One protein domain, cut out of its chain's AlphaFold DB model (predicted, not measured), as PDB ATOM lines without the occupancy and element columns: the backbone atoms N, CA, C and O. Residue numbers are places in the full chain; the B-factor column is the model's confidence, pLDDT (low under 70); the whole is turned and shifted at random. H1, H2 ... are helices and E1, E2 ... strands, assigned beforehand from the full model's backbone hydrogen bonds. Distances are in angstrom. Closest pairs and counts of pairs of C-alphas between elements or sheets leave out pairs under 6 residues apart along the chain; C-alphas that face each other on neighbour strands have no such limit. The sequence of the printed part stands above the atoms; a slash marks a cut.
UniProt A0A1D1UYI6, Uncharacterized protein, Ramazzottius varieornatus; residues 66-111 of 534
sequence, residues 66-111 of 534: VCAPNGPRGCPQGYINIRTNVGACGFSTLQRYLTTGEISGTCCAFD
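What this domain is: This is residues 66 to 111 of the 534 residues of an uncharacterized protein of Ramazzottius varieornatus (UniProt A0A1D1UYI6). A small antiparallel sheet of three strands, ordered E1 - E3 - E2, has the short helix H1 over it, and the longer H2 extends the rod at one end. The printed part has 46 residues, mixed helices and strands, in the order E1, H1, E2, H2, E3. It is compact, with a radius of gyration of the C-alphas of 9.9 A, and spans 31 by 15 by 15 A.

How they stand to each other: Edge strand E1, residues 66 to 68, is antiparallel to E3, residues 104 to 110; N 66 and O 108, 2.8 A apart, are within hydrogen-bond range. H1, residues 71 to 74, is on the sheet; its closest C-alphas to E3, Gly 71 and Thr 106, are 5.1 A apart. E2, residues 79 to 87, bends by 64 degrees at residue 84 and is antiparallel to E3, with N 80 and O 109 2.8 A apart, within hydrogen-bond range. E1, H1 and E2 form a split strand-helix-strand unit, E3 between its two strands, with a right-handed crossover. H2, residues 90 to 100, forms two layers with the sheet, at a height of 9.6 A over it; every O i to N i+4 pair in H2 is within hydrogen-bond range, and H1 is too short for one.

Where its parts are: E1 begins at C-alpha 66 (-121.735, 170.420, 10.165). E2 is 19.0 A long, H2 15.4 A and E3 19.9 A, ending at C-alpha 110 (-115.825, 171.040, 4.879).

The domain as a whole: The printed part has no cut, and its links are tight. Residues 84 to 89, 91 to 93 and 96 are under pLDDT 70.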
ATOM      1  N   VAL A  66    -120.369 169.931   9.970       87.00
ATOM      2  CA  VAL A  66    -121.735 170.420  10.165       87.00
ATOM      3  C   VAL A  66    -122.712 169.246  10.096       87.00
ATOM      4  O   VAL A  66    -122.593 168.360   9.251       87.00
ATOM      5  N   CYS A  67    -123.696 169.253  10.990       89.81
ATOM      6  CA  CYS A  67    -124.723 168.223  11.095       89.81
ATOM      7  C   CYS A  67    -125.934 168.526  10.205       89.81
ATOM      8  O   CYS A  67    -126.701 169.450  10.488       89.81
ATOM      9  N   ALA A  68    -126.147 167.718   9.164       89.88
ATOM     10  CA  ALA A  68    -127.315 167.805   8.293       89.88
ATOM     11  C   ALA A  68    -128.467 166.910   8.806       89.88
ATOM     12  O   ALA A  68    -128.347 165.681   8.763       89.88
ATOM     13  N   PRO A  69    -129.611 167.476   9.244       80.00
ATOM     14  CA  PRO A  69    -130.757 166.689   9.716       80.00
ATOM     15  C   PRO A  69    -131.572 166.059   8.571       80.00
ATOM     16  O   PRO A  69    -132.347 165.140   8.813       80.00
ATOM     17  N   ASN A  70    -131.385 166.530   7.332       86.38
ATOM     18  CA  ASN A  70    -132.101 166.077   6.129       86.38
ATOM     19  C   ASN A  70    -131.289 165.048   5.309       86.38
ATOM     20  O   ASN A  70    -131.447 164.940   4.090       86.38
ATOM     21  N   GLY A  71    -130.379 164.320   5.964       85.00
ATOM     22  CA  GLY A  71    -129.507 163.334   5.322       85.00
ATOM     23  C   GLY A  71    -128.478 163.949   4.351       85.00
ATOM     24  O   GLY A  71    -128.178 165.142   4.449       85.00
ATOM     25  N   PRO A  72    -127.969 163.173   3.368       81.69
ATOM     26  CA  PRO A  72    -126.933 163.596   2.413       81.69
ATOM     27  C   PRO A  72    -127.191 164.926   1.703       81.69
ATOM     28  O   PRO A  72    -126.262 165.664   1.401       81.69
ATOM     29  N   ARG A  73    -128.463 165.222   1.409       86.69
ATOM     30  CA  ARG A  73    -128.887 166.413   0.655       86.69
ATOM     31  C   ARG A  73    -129.075 167.653   1.535       86.69
ATOM     32  O   ARG A  73    -129.429 168.704   1.015       86.69
ATOM     33  N   GLY A  74    -128.863 167.533   2.847       90.44
ATOM     34  CA  GLY A  74    -128.888 168.651   3.792       90.44
ATOM     35  C   GLY A  74    -127.519 169.276   4.077       90.44
ATOM     36  O   GLY A  74    -127.460 170.200   4.884       90.44
ATOM     37  N   CYS A  75    -126.430 168.780   3.476       93.00
ATOM     38  CA  CYS A  75    -125.107 169.385   3.629       93.00
ATOM     39  C   CYS A  75    -125.060 170.778   2.967       93.00
ATOM     40  O   CYS A  75    -125.528 170.914   1.833       93.00
ATOM     41  N   PRO A  76    -124.500 171.814   3.626       89.56
ATOM     42  CA  PRO A  76    -124.287 173.115   2.995       89.56
ATOM     43  C   PRO A  76    -123.317 173.027   1.807       89.56
ATOM     44  O   PRO A  76    -122.438 172.167   1.773       89.56
ATOM     45  N   GLN A  77    -123.421 173.955   0.855       90.94
ATOM     46  CA  GLN A  77    -122.430 174.074  -0.219       90.94
ATOM     47  C   GLN A  77    -121.037 174.359   0.377       90.94
ATOM     48  O   GLN A  77    -120.914 175.147   1.314       90.94
ATOM     49  N   GLY A  78    -120.002 173.686  -0.135       90.94
ATOM     50  CA  GLY A  78    -118.671 173.652   0.486       90.94
ATOM     51  C   GLY A  78    -118.450 172.487   1.467       90.94
ATOM     52  O   GLY A  78    -117.350 172.347   1.995       90.94
ATOM     53  N   TYR A  79    -119.468 171.656   1.735       93.12
ATOM     54  CA  TYR A  79    -119.364 170.500   2.629       93.12
ATOM     55  C   TYR A  79    -119.736 169.195   1.918       93.12
ATOM     56  O   TYR A  79    -120.838 169.051   1.386       93.12
ATOM     57  N   ILE A  80    -118.841 168.209   1.981       90.44
ATOM     58  CA  ILE A  80    -119.074 166.846   1.495       90.44
ATOM     59  C   ILE A  80    -119.671 165.966   2.597       90.44
ATOM     60  O   ILE A  80    -119.352 166.096   3.778       90.44
ATOM     61  N   ASN A  81    -120.529 165.028   2.210       86.94
ATOM     62  CA  ASN A  81    -121.034 163.989   3.102       86.94
ATOM     63  C   ASN A  81    -119.920 162.963   3.380       86.94
ATOM     64  O   ASN A  81    -119.575 162.189   2.489       86.94
ATOM     65  N   ILE A  82    -119.384 162.947   4.606       82.88
ATOM     66  CA  ILE A  82    -118.361 161.972   5.019       82.88
ATOM     67  C   ILE A  82    -118.965 160.684   5.586       82.88
ATOM     68  O   ILE A  82    -118.359 159.621   5.458       82.88
ATOM     69  N   ARG A  83    -120.138 160.763   6.231       78.25
ATOM     70  CA  ARG A  83    -120.849 159.610   6.802       78.25
ATOM     71  C   ARG A  83    -122.356 159.853   6.844       78.25
ATOM     72  O   ARG A  83    -122.835 160.784   7.496       78.25
ATOM     73  N   THR A  84    -123.101 158.941   6.226       69.00
ATOM     74  CA  THR A  84    -124.547 158.791   6.412       69.00
ATOM     75  C   THR A  84    -124.863 158.036   7.699       69.00
ATOM     76  O   THR A  84    -124.024 157.309   8.227       69.00
ATOM     77  N   ASN A  85    -126.099 158.185   8.184       57.50
ATOM     78  CA  ASN A  85    -126.675 157.391   9.276       57.50
ATOM     79  C   ASN A  85    -125.850 157.400  10.577       57.50
ATOM     80  O   ASN A  85    -125.865 156.432  11.336       57.50
ATOM     81  N   VAL A  86    -125.137 158.497  10.845       66.81
ATOM     82  CA  VAL A  86    -124.392 158.671  12.099       66.81
ATOM     83  C   VAL A  86    -125.394 158.955  13.214       66.81
ATOM     84  O   VAL A  86    -126.305 159.768  13.038       66.81
ATOM     85  N   GLY A  87    -125.262 158.236  14.330       53.44
ATOM     86  CA  GLY A  87    -126.241 158.230  15.415       53.44
ATOM     87  C   GLY A  87    -126.361 159.582  16.115       53.44
ATOM     88  O   GLY A  87    -125.564 159.891  16.991       53.44
ATOM     89  N   ALA A  88    -127.413 160.320  15.758       59.72
ATOM     90  CA  ALA A  88    -127.740 161.669  16.212       59.72
ATOM     91  C   ALA A  88    -126.711 162.762  15.858       59.72
ATOM     92  O   ALA A  88    -125.510 162.549  15.753       59.72
ATOM     93  N   CYS A  89    -127.223 163.974  15.646       58.38
ATOM     94  CA  CYS A  89    -126.468 165.115  15.137       58.38
ATOM     95  C   CYS A  89    -126.886 166.408  15.870       58.38
ATOM     96  O   CYS A  89    -127.472 167.334  15.312       58.38
ATOM     97  N   GLY A  90    -126.615 166.436  17.177       73.00
ATOM     98  CA  GLY A  90    -126.817 167.578  18.066       73.00
ATOM     99  C   GLY A  90    -128.284 167.908  18.356       73.00
ATOM    100  O   GLY A  90    -129.196 167.102  18.155       73.00
ATOM    101  N   PHE A  91    -128.514 169.136  18.830       65.12
ATOM    102  CA  PHE A  91    -129.840 169.627  19.221       65.12
ATOM    103  C   PHE A  91    -130.854 169.622  18.061       65.12
ATOM    104  O   PHE A  91    -132.046 169.422  18.287       65.12
ATOM    105  N   SER A  92    -130.401 169.769  16.812       61.81
ATOM    106  CA  SER A  92    -131.263 169.689  15.626       61.81
ATOM    107  C   SER A  92    -131.780 168.268  15.374       61.81
ATOM    108  O   SER A  92    -132.966 168.111  15.075       61.81
ATOM    109  N   THR A  93    -130.966 167.219  15.563       64.56
ATOM    110  CA  THR A  93    -131.494 165.842  15.547       64.56
ATOM    111  C   THR A  93    -132.317 165.525  16.791       64.56
ATOM    112  O   THR A  93    -133.298 164.807  16.656       64.56
ATOM    113  N   LEU A  94    -132.019 166.092  17.967       70.88
ATOM    114  CA  LEU A  94    -132.904 165.947  19.135       70.88
ATOM    115  C   LEU A  94    -134.301 166.524  18.846       70.88
ATOM    116  O   LEU A  94    -135.305 165.855  19.078       70.88
ATOM    117  N   GLN A  95    -134.383 167.727  18.271       72.81
ATOM    118  CA  GLN A  95    -135.658 168.338  17.889       72.81
ATOM    119  C   GLN A  95    -136.370 167.560  16.767       72.81
ATOM    120  O   GLN A  95    -137.599 167.446  16.790       72.81
ATOM    121  N   ARG A  96    -135.627 166.980  15.813       68.31
ATOM    122  CA  ARG A  96    -136.191 166.104  14.770       68.31
ATOM    123  C   ARG A  96    -136.718 164.791  15.362       68.31
ATOM    124  O   ARG A  96    -137.865 164.445  15.116       68.31
ATOM    125  N   TYR A  97    -135.965 164.138  16.244       74.94
ATOM    126  CA  TYR A  97    -136.399 162.946  16.976       74.94
ATOM    127  C   TYR A  97    -137.671 163.206  17.800       74.94
ATOM    128  O   TYR A  97    -138.644 162.467  17.674       74.94
ATOM    129  N   LEU A  98    -137.724 164.314  18.547       77.06
ATOM    130  CA  LEU A  98    -138.900 164.727  19.326       77.06
ATOM    131  C   LEU A  98    -140.137 165.078  18.472       77.06
ATOM    132  O   LEU A  98    -141.225 165.227  19.024       77.06
ATOM    133  N   THR A  99    -139.997 165.227  17.149       75.62
ATOM    134  CA  THR A  99    -141.104 165.581  16.237       75.62
ATOM    135  C   THR A  99    -141.447 164.508  15.201       75.62
ATOM    136  O   THR A  99    -142.587 164.481  14.737       75.62
ATOM    137  N   THR A 100    -140.522 163.607  14.853       79.69
ATOM    138  CA  THR A 100    -140.731 162.542  13.849       79.69
ATOM    139  C   THR A 100    -140.379 161.132  14.328       79.69
ATOM    140  O   THR A 100    -140.720 160.169  13.647       79.69
ATOM    141  N   GLY A 101    -139.692 160.984  15.465       81.50
ATOM    142  CA  GLY A 101    -139.138 159.711  15.939       81.50
ATOM    143  C   GLY A 101    -137.860 159.256  15.220       81.50
ATOM    144  O   GLY A 101    -137.295 158.227  15.586       81.50
ATOM    145  N   GLU A 102    -137.362 160.003  14.228       75.94
ATOM    146  CA  GLU A 102    -136.139 159.645  13.499       75.94
ATOM    147  C   GLU A 102    -134.873 160.214  14.156       75.94
ATOM    148  O   GLU A 102    -134.774 161.412  14.415       75.94
ATOM    149  N   ILE A 103    -133.859 159.362  14.325       70.69
ATOM    150  CA  ILE A 103    -132.516 159.722  14.827       70.69
ATOM    151  C   ILE A 103    -131.529 159.929  13.648       70.69
ATOM    152  O   ILE A 103    -130.313 159.995  13.819       70.69
ATOM    153  N   SER A 104    -132.036 160.021  12.412       79.94
ATOM    154  CA  SER A 104    -131.217 160.105  11.199       79.94
ATOM    155  C   SER A 104    -130.578 161.493  11.033       79.94
ATOM    156  O   SER A 104    -131.252 162.519  10.908       79.94
ATOM    157  N   GLY A 105    -129.244 161.506  11.021       84.19
ATOM    158  CA  GLY A 105    -128.401 162.658  10.711       84.19
ATOM    159  C   GLY A 105    -127.261 162.278   9.765       84.19
ATOM    160  O   GLY A 105    -126.988 161.102   9.509       84.19
ATOM    161  N   THR A 106    -126.606 163.281   9.191       91.00
ATOM    162  CA  THR A 106    -125.422 163.115   8.339       91.00
ATOM    163  C   THR A 106    -124.335 164.077   8.794       91.00
ATOM    164  O   THR A 106    -124.587 165.277   8.920       91.00
ATOM    165  N   CYS A 107    -123.131 163.550   9.031       92.12
ATOM    166  CA  CYS A 107    -121.946 164.371   9.244       92.12
ATOM    167  C   CYS A 107    -121.459 164.867   7.876       92.12
ATOM    168  O   CYS A 107    -121.064 164.065   7.023       92.12
ATOM    169  N   CYS A 108    -121.465 166.180   7.677       94.06
ATOM    170  CA  CYS A 108    -120.880 166.827   6.510       94.06
ATOM    171  C   CYS A 108    -119.548 167.462   6.924       94.06
ATOM    172  O   CYS A 108    -119.537 168.231   7.883       94.06
ATOM    173  N   ALA A 109    -118.444 167.184   6.234       93.88
ATOM    174  CA  ALA A 109    -117.156 167.838   6.478       93.88
ATOM    175  C   ALA A 109    -116.881 168.902   5.419       93.88
ATOM    176  O   ALA A 109    -117.248 168.725   4.259       93.88
ATOM    177  N   PHE A 110    -116.244 170.001   5.814       93.50
ATOM    178  CA  PHE A 110    -115.825 171.040   4.879       93.50
ATOM    179  C   PHE A 110    -114.773 170.488   3.907       93.50
ATOM    180  O   PHE A 110    -113.747 169.966   4.343       93.50
ATOM    181  N   ASP A 111    -115.014 170.637   2.605       93.00
ATOM    182  CA  ASP A 111    -114.042 170.322   1.557       93.00
ATOM    183  C   ASP A 111    -113.702 171.606   0.788       93.00
ATOM    184  O   ASP A 111    -114.547 172.089   0.021       93.00
TER     185      ASP A 111